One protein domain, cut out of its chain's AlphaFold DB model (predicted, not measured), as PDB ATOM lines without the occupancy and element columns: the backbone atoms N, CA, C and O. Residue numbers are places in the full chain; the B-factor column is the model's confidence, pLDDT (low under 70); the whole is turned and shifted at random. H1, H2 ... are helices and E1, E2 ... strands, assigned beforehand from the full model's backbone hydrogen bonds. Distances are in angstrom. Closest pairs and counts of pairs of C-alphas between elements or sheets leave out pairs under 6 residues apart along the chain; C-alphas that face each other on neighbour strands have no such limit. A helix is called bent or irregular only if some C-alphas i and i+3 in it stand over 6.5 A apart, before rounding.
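AT A GLANCE: This is residues 361 to 463 of the 507 residues of an uncharacterized protein of Bacillus sp. BK100 (UniProt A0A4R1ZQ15). A strongly twisted sheet of five strands has two helices side by side along it: H2 packs over one face at the E4 and E3 end, and H1 lies beside H2 and only grazes the sheet. After H2 a long link leads back to the far edge of the sheet, where the bent strand E5 pairs with E1. The printed part has 103 residues, with E1, H1, E2, E3, E4, H2 and E5 along the chain; the sheet's order is E4, E3, E2, E1, E5, mixed. The class is mixed, helices and strands. The whole is compact, with a radius of gyration of the C-alphas of 13.2 A, and its outline is elongated, spanning 41 by 26 by 22 A.

HOW THE PARTS SIT: Start at E1, residues 361 to 365. E2, residues 386 to 394, is its antiparallel neighbour; look for N 363 and O 388, 2.8 A apart. E5, residues 448 to 455, is parallel to E1 on the sheet's edge, with N 453 and O 362 at 2.8 A. The pairing of E1 is staggered: residues 361 to 362 pair with E2, and 362 to 365 with E5. E2 forms a hairpin with E3, residues 398 to 405, where N 389 and O 402 are 2.9 A apart. E3 forms another with E4, residues 410 to 413, where N 403 and O 412 are 2.9 A apart. E2, E3 and E4 make a meander, each strand the antiparallel neighbour of the one before. H2, residues 420 to 436, is on the sheet at a height of 8.2 A, over E4 and E3; its closest C-alphas to E4 are those of Gly 427 and Tyr 412, 5.6 A apart. H1, residues 368 to 380, touches H2, the closest C-alphas being those of Ala 370 and Ile 425 at 5.7 A. They run the same way at a shallow tilt of 17 degrees. In H1 and H2 every O i to N i+4 pair is within hydrogen-bond range.

IN THESE COORDINATES: Find C-alpha 361 at (197.270, 65.065, 203.216), where E1 begins. H1 covers 18.3 A, E2 24.5 A and E3 23.0 A from first to last C-alpha. H2 begins at C-alpha 420, (201.726, 73.873, 211.098), and covers 24.2 A. E5 bends by 75 degrees at residue 451 and ends at C-alpha 455, (191.511, 69.989, 210.827).

THE WHOLE: The two C-alphas farthest apart are those of Glu 382 and Ser 463, 42.1 A. The printed part has no cut. The link from H2 to E5, 11 residues, is long. Look for pLDDT under 70 at residues 450 to 451 and 457 to 458; the mean of the printed part is 87.0.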
ATOM      1  N   HIS A 361     198.680  64.931 202.862       88.56
ATOM      2  CA  HIS A 361     197.270  65.065 203.216       88.56
ATOM      3  C   HIS A 361     196.796  66.507 203.061       88.56
ATOM      4  O   HIS A 361     197.355  67.412 203.678       88.56
ATOM      5  N   LEU A 362     195.736  66.723 202.284       90.31
ATOM      6  CA  LEU A 362     195.147  68.052 202.115       90.31
ATOM      7  C   LEU A 362     194.364  68.485 203.358       90.31
ATOM      8  O   LEU A 362     193.619  67.692 203.935       90.31
ATOM      9  N   ILE A 363     194.508  69.753 203.731       90.00
ATOM     10  CA  ILE A 363     193.873  70.366 204.895       90.00
ATOM     11  C   ILE A 363     192.692  71.235 204.463       90.00
ATOM     12  O   ILE A 363     192.862  72.206 203.731       90.00
ATOM     13  N   GLU A 364     191.498  70.934 204.978       83.44
ATOM     14  CA  GLU A 364     190.287  71.701 204.646       83.44
ATOM     15  C   GLU A 364     190.144  72.988 205.470       83.44
ATOM     16  O   GLU A 364     189.761  74.044 204.957       83.44
ATOM     17  N   ARG A 365     190.387  72.911 206.784       84.44
ATOM     18  CA  ARG A 365     190.171  74.036 207.700       84.44
ATOM     19  C   ARG A 365     191.481  74.632 208.163       84.44
ATOM     20  O   ARG A 365     192.304  73.987 208.803       84.44
ATOM     21  N   ILE A 366     191.590  75.926 207.905       87.75
ATOM     22  CA  ILE A 366     192.726  76.758 208.281       87.75
ATOM     23  C   ILE A 366     192.282  77.962 209.105       87.75
ATOM     24  O   ILE A 366     191.110  78.367 209.076       87.75
ATOM     25  N   ASP A 367     193.243  78.543 209.817       88.56
ATOM     26  CA  ASP A 367     193.038  79.737 210.631       88.56
ATOM     27  C   ASP A 367     192.575  80.951 209.801       88.56
ATOM     28  O   ASP A 367     192.859  81.082 208.607       88.56
ATOM     29  N   ILE A 368     191.871  81.880 210.455       91.12
ATOM     30  CA  ILE A 368     191.371  83.125 209.854       91.12
ATOM     31  C   ILE A 368     192.500  83.952 209.229       91.12
ATOM     32  O   ILE A 368     192.299  84.565 208.180       91.12
ATOM     33  N   THR A 369     193.679  83.970 209.845       92.12
ATOM     34  CA  THR A 369     194.844  84.702 209.341       92.12
ATOM     35  C   THR A 369     195.306  84.127 208.007       92.12
ATOM     36  O   THR A 369     195.471  84.872 207.041       92.12
ATOM     37  N   ALA A 370     195.417  82.799 207.916       92.69
ATOM     38  CA  ALA A 370     195.768  82.110 206.678       92.69
ATOM     39  C   ALA A 370     194.704  82.330 205.587       92.69
ATOM     40  O   ALA A 370     195.050  82.616 204.443       92.69
ATOM     41  N   LYS A 371     193.407  82.312 205.940       92.81
ATOM     42  CA  LYS A 371     192.320  82.628 204.988       92.81
ATOM     43  C   LYS A 371     192.449  84.025 204.392       92.81
ATOM     44  O   LYS A 371     192.255  84.188 203.191       92.81
ATOM     45  N   LYS A 372     192.775  85.029 205.211       93.12
ATOM     46  CA  LYS A 372     192.984  86.404 204.734       93.12
ATOM     47  C   LYS A 372     194.171  86.485 203.774       93.12
ATOM     48  O   LYS A 372     194.050  87.120 202.734       93.12
ATOM     49  N   LEU A 373     195.277  85.806 204.083       93.31
ATOM     50  CA  LEU A 373     196.452  85.765 203.207       93.31
ATOM     51  C   LEU A 373     196.158  85.061 201.874       93.31
ATOM     52  O   LEU A 373     196.570  85.557 200.831       93.31
ATOM     53  N   LEU A 374     195.390  83.967 201.881       94.06
ATOM     54  CA  LEU A 374     194.924  83.323 200.647       94.06
ATOM     55  C   LEU A 374     194.071  84.265 199.795       94.06
ATOM     56  O   LEU A 374     194.297  84.375 198.597       94.06
ATOM     57  N   GLN A 375     193.137  85.001 200.407       91.06
ATOM     58  CA  GLN A 375     192.351  86.013 199.691       91.06
ATOM     59  C   GLN A 375     193.245  87.093 199.073       91.06
ATOM     60  O   GLN A 375     193.006  87.508 197.940       91.06
ATOM     61  N   THR A 376     194.288  87.526 199.786       89.06
ATOM     62  CA  THR A 376     195.294  88.447 199.245       89.06
ATOM     63  C   THR A 376     196.011  87.844 198.039       89.06
ATOM     64  O   THR A 376     196.127  88.519 197.022       89.06
ATOM     65  N   ILE A 377     196.430  86.576 198.103       90.44
ATOM     66  CA  ILE A 377     197.050  85.875 196.968       90.44
ATOM     67  C   ILE A 377     196.091  85.839 195.774       90.44
ATOM     68  O   ILE A 377     196.467  86.266 194.689       90.44
ATOM     69  N   TYR A 378     194.843  85.417 195.963       91.12
ATOM     70  CA  TYR A 378     193.868  85.318 194.868       91.12
ATOM     71  C   TYR A 378     193.501  86.673 194.257       91.12
ATOM     72  O   TYR A 378     193.130  86.749 193.091       91.12
ATOM     73  N   HIS A 379     193.591  87.756 195.031       86.50
ATOM     74  CA  HIS A 379     193.319  89.101 194.528       86.50
ATOM     75  C   HIS A 379     194.527  89.734 193.828       86.50
ATOM     76  O   HIS A 379     194.367  90.464 192.853       86.50
ATOM     77  N   MET A 380     195.734  89.493 194.344       80.25
ATOM     78  CA  MET A 380     196.962  90.151 193.886       80.25
ATOM     79  C   MET A 380     197.742  89.341 192.852       80.25
ATOM     80  O   MET A 380     198.705  89.844 192.271       80.25
ATOM     81  N   THR A 381     197.378  88.079 192.651       75.81
ATOM     82  CA  THR A 381     198.109  87.144 191.802       75.81
ATOM     83  C   THR A 381     197.153  86.435 190.845       75.81
ATOM     84  O   THR A 381     195.944  86.451 191.029       75.81
ATOM     85  N   GLU A 382     197.699  85.804 189.808       81.38
ATOM     86  CA  GLU A 382     196.923  84.997 188.851       81.38
ATOM     87  C   GLU A 382     196.696  83.557 189.341       81.38
ATOM     88  O   GLU A 382     196.124  82.755 188.607       81.38
ATOM     89  N   ILE A 383     197.172  83.219 190.546       84.25
ATOM     90  CA  ILE A 383     197.015  81.889 191.140       84.25
ATOM     91  C   ILE A 383     195.542  81.710 191.489       84.25
ATOM     92  O   ILE A 383     194.989  82.503 192.258       84.25
ATOM     93  N   LYS A 384     194.904  80.685 190.919       85.94
ATOM     94  CA  LYS A 384     193.467  80.455 191.118       85.94
ATOM     95  C   LYS A 384     193.185  79.782 192.448       85.94
ATOM     96  O   LYS A 384     192.182  80.098 193.084       85.94
ATOM     97  N   GLU A 385     194.057  78.865 192.848       90.62
ATOM     98  CA  GLU A 385     193.877  78.074 194.053       90.62
ATOM     99  C   GLU A 385     195.228  77.719 194.673       90.62
ATOM    100  O   GLU A 385     196.185  77.390 193.980       90.62
ATOM    101  N   VAL A 386     195.306  77.797 196.000       91.62
ATOM    102  CA  VAL A 386     196.437  77.281 196.768       91.62
ATOM    103  C   VAL A 386     195.913  76.213 197.716       91.62
ATOM    104  O   VAL A 386     195.184  76.502 198.669       91.62
ATOM    105  N   LEU A 387     196.312  74.976 197.450       92.69
ATOM    106  CA  LEU A 387     196.056  73.811 198.279       92.69
ATOM    107  C   LEU A 387     197.098  73.731 199.398       92.69
ATOM    108  O   LEU A 387     198.289  73.968 199.187       92.69
ATOM    109  N   ILE A 388     196.649  73.379 200.602       93.75
ATOM    110  CA  ILE A 388     197.508  73.235 201.781       93.75
ATOM    111  C   ILE A 388     197.614  71.753 202.104       93.75
ATOM    112  O   ILE A 388     196.614  71.122 202.442       93.75
ATOM    113  N   GLY A 389     198.820  71.207 201.994       92.50
ATOM    114  CA  GLY A 389     199.127  69.810 202.267       92.50
ATOM    115  C   GLY A 389     200.043  69.650 203.476       92.50
ATOM    116  O   GLY A 389     200.927  70.475 203.698       92.50
ATOM    117  N   ILE A 390     199.862  68.579 204.248       91.81
ATOM    118  CA  ILE A 390     200.791  68.179 205.307       91.81
ATOM    119  C   ILE A 390     201.235  66.739 205.069       91.81
ATOM    120  O   ILE A 390     200.412  65.832 204.959       91.81
ATOM    121  N   ASP A 391     202.546  66.549 205.013       90.19
ATOM    122  CA  ASP A 391     203.193  65.241 205.091       90.19
ATOM    123  C   ASP A 391     203.499  64.954 206.564       90.19
ATOM    124  O   ASP A 391     204.332  65.633 207.178       90.19
ATOM    125  N   TYR A 392     202.750  64.033 207.171       88.06
ATOM    126  CA  TYR A 392     202.858  63.748 208.600       88.06
ATOM    127  C   TYR A 392     203.961  62.726 208.860       88.06
ATOM    128  O   TYR A 392     203.856  61.570 208.470       88.06
ATOM    129  N   LEU A 393     204.978  63.142 209.610       87.38
ATOM    130  CA  LEU A 393     206.110  62.297 209.983       87.38
ATOM    131  C   LEU A 393     205.856  61.542 211.293       87.38
ATOM    132  O   LEU A 393     206.378  60.453 211.490       87.38
ATOM    133  N   PHE A 394     205.052  62.099 212.205       86.75
ATOM    134  CA  PHE A 394     204.743  61.439 213.476       86.75
ATOM    135  C   PHE A 394     203.374  61.840 214.026       86.75
ATOM    136  O   PHE A 394     203.135  63.021 214.277       86.75
ATOM    137  N   LYS A 395     202.485  60.848 214.218       81.69
ATOM    138  CA  LYS A 395     201.178  60.915 214.919       81.69
ATOM    139  C   LYS A 395     200.313  62.170 214.665       81.69
ATOM    140  O   LYS A 395     199.458  62.506 215.473       81.69
ATOM    141  N   LYS A 396     200.466  62.805 213.498       86.06
ATOM    142  CA  LYS A 396     199.855  64.090 213.110       86.06
ATOM    143  C   LYS A 396     200.314  65.326 213.894       86.06
ATOM    144  O   LYS A 396     199.708  66.381 213.746       86.06
ATOM    145  N   ASP A 397     201.378  65.224 214.682       88.31
ATOM    146  CA  ASP A 397     201.929  66.343 215.463       88.31
ATOM    147  C   ASP A 397     203.207  66.918 214.865       88.31
ATOM    148  O   ASP A 397     203.548  68.070 215.124       88.31
ATOM    149  N   VAL A 398     203.915  66.112 214.077       90.56
ATOM    150  CA  VAL A 398     205.165  66.487 213.421       90.56
ATOM    151  C   VAL A 398     205.010  66.235 211.935       90.56
ATOM    152  O   VAL A 398     204.532  65.172 211.530       90.56
ATOM    153  N   GLY A 399     205.409  67.198 211.116       91.00
ATOM    154  CA  GLY A 399     205.288  67.062 209.672       91.00
ATOM    155  C   GLY A 399     205.961  68.171 208.885       91.00
ATOM    156  O   GLY A 399     206.626  69.041 209.449       91.00
ATOM    157  N   ILE A 400     205.759  68.126 207.574       92.75
ATOM    158  CA  ILE A 400     206.205  69.138 206.616       92.75
ATOM    159  C   ILE A 400     204.969  69.732 205.940       92.75
ATOM    160  O   ILE A 400     204.113  69.002 205.443       92.75
ATOM    161  N   VAL A 401     204.882  71.060 205.923       93.94
ATOM    162  CA  VAL A 401     203.808  71.803 205.260       93.94
ATOM    163  C   VAL A 401     204.193  72.075 203.811       93.94
ATOM    164  O   VAL A 401     205.288  72.562 203.530       93.94
ATOM    165  N   TYR A 402     203.248  71.826 202.914       94.38
ATOM    166  CA  TYR A 402     203.322  72.133 201.495       94.38
ATOM    167  C   TYR A 402     202.207  73.113 201.125       94.38
ATOM    168  O   TYR A 402     201.052  72.922 201.508       94.38
ATOM    169  N   LEU A 403     202.545  74.148 200.357       94.62
ATOM    170  CA  LEU A 403     201.571  74.980 199.650       94.62
ATOM    171  C   LEU A 403     201.706  74.689 198.163       94.62
ATOM    172  O   LEU A 403     202.816  74.737 197.630       94.62
ATOM    173  N   ILE A 404     200.596  74.349 197.523       93.12
ATOM    174  CA  ILE A 404     200.566  73.720 196.203       93.12
ATOM    175  C   ILE A 404     199.584  74.496 195.322       93.12
ATOM    176  O   ILE A 404     198.533  74.897 195.814       93.12
ATOM    177  N   ASP A 405     199.923  74.748 194.060       90.75
ATOM    178  CA  ASP A 405     199.018  75.423 193.117       90.75
ATOM    179  C   ASP A 405     197.941  74.481 192.542       90.75
ATOM    180  O   ASP A 405     197.928  73.273 192.799       90.75
ATOM    181  N   GLU A 406     197.028  75.036 191.741       87.56
ATOM    182  CA  GLU A 406     195.980  74.278 191.044       87.56
ATOM    183  C   GLU A 406     196.505  73.192 190.084       87.56
ATOM    184  O   GLU A 406     195.779  72.255 189.757       87.56
ATOM    185  N   ASP A 407     197.760  73.304 189.639       87.69
ATOM    186  CA  ASP A 407     198.420  72.369 188.727       87.69
ATOM    187  C   ASP A 407     199.292  71.342 189.491       87.69
ATOM    188  O   ASP A 407     200.076  70.605 188.888       87.69
ATOM    189  N   HIS A 408     199.163  71.286 190.820       88.19
ATOM    190  CA  HIS A 408     199.908  70.415 191.732       88.19
ATOM    191  C   HIS A 408     201.425  70.675 191.805       88.19
ATOM    192  O   HIS A 408     202.196  69.766 192.132       88.19
ATOM    193  N   TYR A 409     201.879  71.900 191.537       89.75
ATOM    194  CA  TYR A 409     203.266  72.309 191.771       89.75
ATOM    195  C   TYR A 409     203.457  72.876 193.174       89.75
ATOM    196  O   TYR A 409     202.658  73.681 193.655       89.75
ATOM    197  N   ILE A 410     204.569  72.514 193.814       91.00
ATOM    198  CA  ILE A 410     204.959  73.098 195.100       91.00
ATOM    199  C   ILE A 410     205.312  74.579 194.901       91.00
ATOM    200  O   ILE A 410     206.243  74.921 194.168       91.00
ATOM    201  N   LEU A 411     204.603  75.449 195.617       92.31
ATOM    202  CA  LEU A 411     204.905  76.875 195.764       92.31
ATOM    203  C   LEU A 411     205.741  77.163 197.018       92.31
ATOM    204  O   LEU A 411     206.509  78.122 197.039       92.31
ATOM    205  N   TYR A 412     205.578  76.349 198.065       93.50
ATOM    206  CA  TYR A 412     206.332  76.439 199.316       93.50
ATOM    207  C   TYR A 412     206.422  75.072 200.002       93.50
ATOM    208  O   TYR A 412     205.454  74.308 199.997       93.50
ATOM    209  N   LYS A 413     207.566  74.803 200.634       93.50
ATOM    210  CA  LYS A 413     207.825  73.621 201.460       93.50
ATOM    211  C   LYS A 413     208.521  74.057 202.748       93.50
ATOM    212  O   LYS A 413     209.592  74.656 202.680       93.50
ATOM    213  N   SER A 414     207.935  73.746 203.900       93.31
ATOM    214  CA  SER A 414     208.530  74.085 205.197       93.31
ATOM    215  C   SER A 414     209.677  73.146 205.583       93.31
ATOM    216  O   SER A 414     209.840  72.058 205.025       93.31
ATOM    217  N   GLU A 415     210.442  73.520 206.608       91.62
ATOM    218  CA  GLU A 415     211.187  72.537 207.395       91.62
ATOM    219  C   GLU A 415     210.231  71.624 208.190       91.62
ATOM    220  O   GLU A 415     209.019  71.862 208.260       91.62
ATOM    221  N   VAL A 416     210.779  70.580 208.824       91.75
ATOM    222  CA  VAL A 416     210.036  69.777 209.805       91.75
ATOM    223  C   VAL A 416     209.565  70.673 210.947       91.75
ATOM    224  O   VAL A 416     210.370  71.399 211.536       91.75
ATOM    225  N   THR A 417     208.274  70.611 211.267       92.44
ATOM    226  CA  THR A 417     207.623  71.518 212.214       92.44
ATOM    227  C   THR A 417     206.598  70.806 213.097       92.44
ATOM    228  O   THR A 417     205.983  69.822 212.685       92.44
ATOM    229  N   THR A 418     206.403  71.343 214.306       92.56
ATOM    230  CA  THR A 418     205.269  71.039 215.202       92.56
ATOM    231  C   THR A 418     204.221  72.157 215.222       92.56
ATOM    232  O   THR A 418     203.180  72.037 215.870       92.56
ATOM    233  N   ASP A 419     204.475  73.267 214.516       92.38
ATOM    234  CA  ASP A 419     203.558  74.402 214.392       92.38
ATOM    235  C   ASP A 419     203.180  74.625 212.924       92.38
ATOM    236  O   ASP A 419     203.741  75.458 212.199       92.38
ATOM    237  N   PHE A 420     202.214  73.829 212.471       92.62
ATOM    238  CA  PHE A 420     201.726  73.873 211.098       92.62
ATOM    239  C   PHE A 420     201.110  75.230 210.745       92.62
ATOM    240  O   PHE A 420     201.346  75.730 209.652       92.62
ATOM    241  N   ASN A 421     200.370  75.860 211.664       92.31
ATOM    242  CA  ASN A 421     199.729  77.154 211.407       92.31
ATOM    243  C   ASN A 421     200.759  78.256 211.163       92.31
ATOM    244  O   ASN A 421     200.637  79.006 210.195       92.31
ATOM    245  N   GLU A 422     201.786  78.334 212.009       92.69
ATOM    246  CA  GLU A 422     202.870  79.298 211.824       92.69
ATOM    247  C   GLU A 422     203.602  79.063 210.490       92.69
ATOM    248  O   GLU A 422     203.927  80.009 209.773       92.69
ATOM    249  N   SER A 423     203.802  77.795 210.121       94.56
ATOM    250  CA  SER A 423     204.475  77.407 208.873       94.56
ATOM    251  C   SER A 423     203.628  77.723 207.630       94.56
ATOM    252  O   SER A 423     204.160  78.195 206.628       94.56
ATOM    253  N   ILE A 424     202.301  77.559 207.709       95.56
ATOM    254  CA  ILE A 424     201.352  77.977 206.666       95.56
ATOM    255  C   ILE A 424     201.397  79.498 206.486       95.56
ATOM    256  O   ILE A 424     201.511  79.976 205.361       95.56
ATOM    257  N   ILE A 425     201.331  80.274 207.577       95.38
ATOM    258  CA  ILE A 425     201.387  81.745 207.510       95.38
ATOM    259  C   ILE A 425     202.691  82.197 206.844       95.38
ATOM    260  O   ILE A 425     202.653  83.024 205.931       95.38
ATOM    261  N   ARG A 426     203.827  81.618 207.253       95.25
ATOM    262  CA  ARG A 426     205.144  81.878 206.657       95.25
ATOM    263  C   ARG A 426     205.134  81.615 205.152       95.25
ATOM    264  O   ARG A 426     205.407  82.540 204.387       95.25
ATOM    265  N   GLY A 427     204.713  80.424 204.730       95.06
ATOM    266  CA  GLY A 427     204.657  80.059 203.316       95.06
ATOM    267  C   GLY A 427     203.739  80.960 202.485       95.06
ATOM    268  O   GLY A 427     204.115  81.391 201.399       95.06
ATOM    269  N   LEU A 428     202.562  81.327 203.002       95.25
ATOM    270  CA  LEU A 428     201.646  82.231 202.298       95.25
ATOM    271  C   LEU A 428     202.256  83.629 202.125       95.25
ATOM    272  O   LEU A 428     202.174  84.211 201.043       95.25
ATOM    273  N   THR A 429     202.913  84.163 203.160       94.44
ATOM    274  CA  THR A 429     203.641  85.437 203.034       94.44
ATOM    275  C   THR A 429     204.820  85.350 202.073       94.44
ATOM    276  O   THR A 429     205.125  86.332 201.392       94.44
ATOM    277  N   GLU A 430     205.439  84.175 201.959       93.12
ATOM    278  CA  GLU A 430     206.540  83.949 201.032       93.12
ATOM    279  C   GLU A 430     206.048  83.946 199.588       93.12
ATOM    280  O   GLU A 430     206.648  84.613 198.749       93.12
ATOM    281  N   ILE A 431     204.908  83.306 199.305       92.38
ATOM    282  CA  ILE A 431     204.258  83.338 197.985       92.38
ATOM    283  C   ILE A 431     203.922  84.779 197.584       92.38
ATOM    284  O   ILE A 431     204.265  85.202 196.476       92.38
ATOM    285  N   ILE A 432     203.305  85.552 198.489       91.25
ATOM    286  CA  ILE A 432     202.983  86.971 198.260       91.25
ATOM    287  C   ILE A 432     204.258  87.752 197.921       91.25
ATOM    288  O   ILE A 432     204.308  88.461 196.914       91.25
ATOM    289  N   SER A 433     205.308  87.594 198.729       90.31
ATOM    290  CA  SER A 433     206.577  88.293 198.530       90.31
ATOM    291  C   SER A 433     207.281  87.866 197.236       90.31
ATOM    292  O   SER A 433     207.747  88.719 196.478       90.31
ATOM    293  N   ASN A 434     207.320  86.565 196.935       89.75
ATOM    294  CA  ASN A 434     207.930  86.006 195.729       89.75
ATOM    295  C   ASN A 434     207.223  86.527 194.477       89.75
ATOM    296  O   ASN A 434     207.887  87.010 193.560       89.75
ATOM    297  N   LYS A 435     205.885  86.493 194.437       87.69
ATOM    298  CA  LYS A 435     205.125  87.001 193.286       87.69
ATOM    299  C   LYS A 435     205.288  88.511 193.136       87.69
ATOM    300  O   LYS A 435     205.561  88.962 192.027       87.69
ATOM    301  N   ALA A 436     205.206  89.279 194.227       86.62
ATOM    302  CA  ALA A 436     205.400  90.731 194.193       86.62
ATOM    303  C   ALA A 436     206.781  91.130 193.647       86.62
ATOM    304  O   ALA A 436     206.917  92.194 193.053       86.62
ATOM    305  N   ASN A 437     207.800  90.286 193.819       85.62
ATOM    306  CA  ASN A 437     209.158  90.529 193.331       85.62
ATOM    307  C   ASN A 437     209.487  89.803 192.012       85.62
ATOM    308  O   ASN A 437     210.635  89.830 191.583       85.62
ATOM    309  N   GLY A 438     208.516  89.147 191.362       84.25
ATOM    310  CA  GLY A 438     208.751  88.407 190.113       84.25
ATOM    311  C   GLY A 438     209.638  87.162 190.270       84.25
ATOM    312  O   GLY A 438     210.242  86.710 189.303       84.25
ATOM    313  N   LEU A 439     209.731  86.613 191.484       84.50
ATOM    314  CA  LEU A 439     210.596  85.486 191.853       84.50
ATOM    315  C   LEU A 439     209.840  84.163 192.021       84.50
ATOM    316  O   LEU A 439     210.455  83.147 192.338       84.50
ATOM    317  N   LEU A 440     208.516  84.159 191.840       79.62
ATOM    318  CA  LEU A 440     207.718  82.944 191.980       79.62
ATOM    319  C   LEU A 440     208.063  81.960 190.851       79.62
ATOM    320  O   LEU A 440     207.785  82.226 189.683       79.62
ATOM    321  N   LYS A 441     208.668  80.828 191.212       74.31
ATOM    322  CA  LYS A 441     208.996  79.724 190.303       74.31
ATOM    323  C   LYS A 441     208.116  78.524 190.639       74.31
ATOM    324  O   LYS A 441     207.906  78.247 191.816       74.31
ATOM    325  N   LYS A 442     207.627  77.815 189.617       73.50
ATOM    326  CA  LYS A 442     206.962  76.518 189.808       73.50
ATOM    327  C   LYS A 442     208.009  75.498 190.268       73.50
ATOM    328  O   LYS A 442     209.046  75.368 189.617       73.50
ATOM    329  N   GLY A 443     207.761  74.864 191.412       74.56
ATOM    330  CA  GLY A 443     208.614  73.817 191.969       74.56
ATOM    331  C   GLY A 443     208.381  72.455 191.315       74.56
ATOM    332  O   GLY A 443     207.903  72.357 190.188       74.56
ATOM    333  N   GLU A 444     208.722  71.394 192.040       79.75
ATOM    334  CA  GLU A 444     208.414  70.017 191.648       79.75
ATOM    335  C   GLU A 444     206.901  69.748 191.738       79.75
ATOM    336  O   GLU A 444     206.200  70.356 192.553       79.75
ATOM    337  N   SER A 445     206.396  68.848 190.889       79.50
ATOM    338  CA  SER A 445     205.016  68.356 190.975       79.50
ATOM    339  C   SER A 445     204.918  67.255 192.030       79.50
ATOM    340  O   SER A 445     205.851  66.465 192.183       79.50
ATOM    341  N   VAL A 446     203.802  67.205 192.756       79.25
ATOM    342  CA  VAL A 446     203.581  66.238 193.837       79.25
ATOM    343  C   VAL A 446     202.304  65.433 193.661       79.25
ATOM    344  O   VAL A 446     201.272  65.947 193.230       79.25
ATOM    345  N   GLU A 447     202.363  64.163 194.058       73.44
ATOM    346  CA  GLU A 447     201.180  63.317 194.186       73.44
ATOM    347  C   GLU A 447     200.470  63.595 195.514       73.44
ATOM    348  O   GLU A 447     201.073  63.599 196.592       73.44
ATOM    349  N   LEU A 448     199.166  63.839 195.426       77.12
ATOM    350  CA  LEU A 448     198.319  64.134 196.573       77.12
ATOM    351  C   LEU A 448     197.645  62.859 197.074       77.12
ATOM    352  O   LEU A 448     197.194  62.022 196.288       77.12
ATOM    353  N   SER A 449     197.517  62.734 198.395       71.81
ATOM    354  CA  SER A 449     196.670  61.703 198.986       71.81
ATOM    355  C   SER A 449     195.216  61.911 198.568       71.81
ATOM    356  O   SER A 449     194.712  63.035 198.551       71.81
ATOM    357  N   SER A 450     194.500  60.815 198.318       61.59
ATOM    358  CA  SER A 450     193.044  60.848 198.130       61.59
ATOM    359  C   SER A 450     192.288  61.215 199.415       61.59
ATOM    360  O   SER A 450     191.096  61.519 199.361       61.59
ATOM    361  N   PHE A 451     192.959  61.195 200.571       65.69
ATOM    362  CA  PHE A 451     192.349  61.419 201.874       65.69
ATOM    363  C   PHE A 451     192.561  62.857 202.363       65.69
ATOM    364  O   PHE A 451     193.682  63.266 202.677       65.69
ATOM    365  N   GLN A 452     191.461  63.602 202.491       74.06
ATOM    366  CA  GLN A 452     191.448  64.943 203.073       74.06
ATOM    367  C   GLN A 452     191.358  64.878 204.602       74.06
ATOM    368  O   GLN A 452     190.626  64.069 205.180       74.06
ATOM    369  N   VAL A 453     192.112  65.742 205.275       78.19
ATOM    370  CA  VAL A 453     192.105  65.894 206.728       78.19
ATOM    371  C   VAL A 453     191.396  67.200 207.072       78.19
ATOM    372  O   VAL A 453     191.782  68.288 206.653       78.19
ATOM    373  N   ARG A 454     190.326  67.083 207.863       75.81
ATOM    374  CA  ARG A 454     189.422  68.205 208.137       75.81
ATOM    375  C   ARG A 454     190.082  69.348 208.906       75.81
ATOM    376  O   ARG A 454     189.861  70.505 208.570       75.81
ATOM    377  N   ASP A 455     190.857  69.027 209.939       73.50
ATOM    378  CA  ASP A 455     191.511  69.989 210.827       73.50
ATOM    379  C   ASP A 455     192.987  69.605 211.009       73.50
ATOM    380  O   ASP A 455     193.315  68.423 211.095       73.50
ATOM    381  N   ILE A 456     193.855  70.610 211.158       72.69
ATOM    382  CA  ILE A 456     195.319  70.488 211.324       72.69
ATOM    383  C   ILE A 456     195.737  69.645 212.558       72.69
ATOM    384  O   ILE A 456     196.885  69.224 212.659       72.69
ATOM    385  N   GLY A 457     194.806  69.336 213.467       64.62
ATOM    386  CA  GLY A 457     195.060  68.655 214.740       64.62
ATOM    387  C   GLY A 457     195.162  69.639 215.910       64.62
ATOM    388  O   GLY A 457     195.244  70.853 215.722       64.62
ATOM    389  N   ARG A 458     195.097  69.136 217.151       68.50
ATOM    390  CA  ARG A 458     195.294  69.968 218.353       68.50
ATOM    391  C   ARG A 458     196.784  70.059 218.662       68.50
ATOM    392  O   ARG A 458     197.422  69.026 218.809       68.50
ATOM    393  N   LYS A 459     197.301  71.278 218.848       79.50
ATOM    394  CA  LYS A 459     198.685  71.502 219.286       79.50
ATOM    395  C   LYS A 459     198.908  70.854 220.655       79.50
ATOM    396  O   LYS A 459     198.292  71.267 221.640       79.50
ATOM    397  N   ARG A 460     199.761  69.829 220.701       87.12
ATOM    398  CA  ARG A 460     200.208  69.177 221.940       87.12
ATOM    399  C   ARG A 460     201.498  69.844 222.445       87.12
ATOM    400  O   ARG A 460     202.206  70.461 221.648       87.12
ATOM    401  N   PRO A 461     201.806  69.775 223.752       90.06
ATOM    402  CA  PRO A 461     203.092  70.239 224.268       90.06
ATOM    403  C   PRO A 461     204.258  69.490 223.608       90.06
ATOM    404  O   PRO A 461     204.201  68.264 223.499       90.06
ATOM    405  N   ASN A 462     205.316  70.208 223.211       89.75
ATOM    406  CA  ASN A 462     206.491  69.597 222.577       89.75
ATOM    407  C   ASN A 462     207.130  68.528 223.477       89.75
ATOM    408  O   ASN A 462     207.484  67.467 222.981       89.75
ATOM    409  N   SER A 463     207.181  68.743 224.794       85.25
ATOM    410  CA  SER A 463     207.700  67.763 225.759       85.25
ATOM    411  C   SER A 463     207.001  66.403 225.680       85.25
ATOM    412  O   SER A 463     207.646  65.360 225.762       85.25
TER     413      SER A 463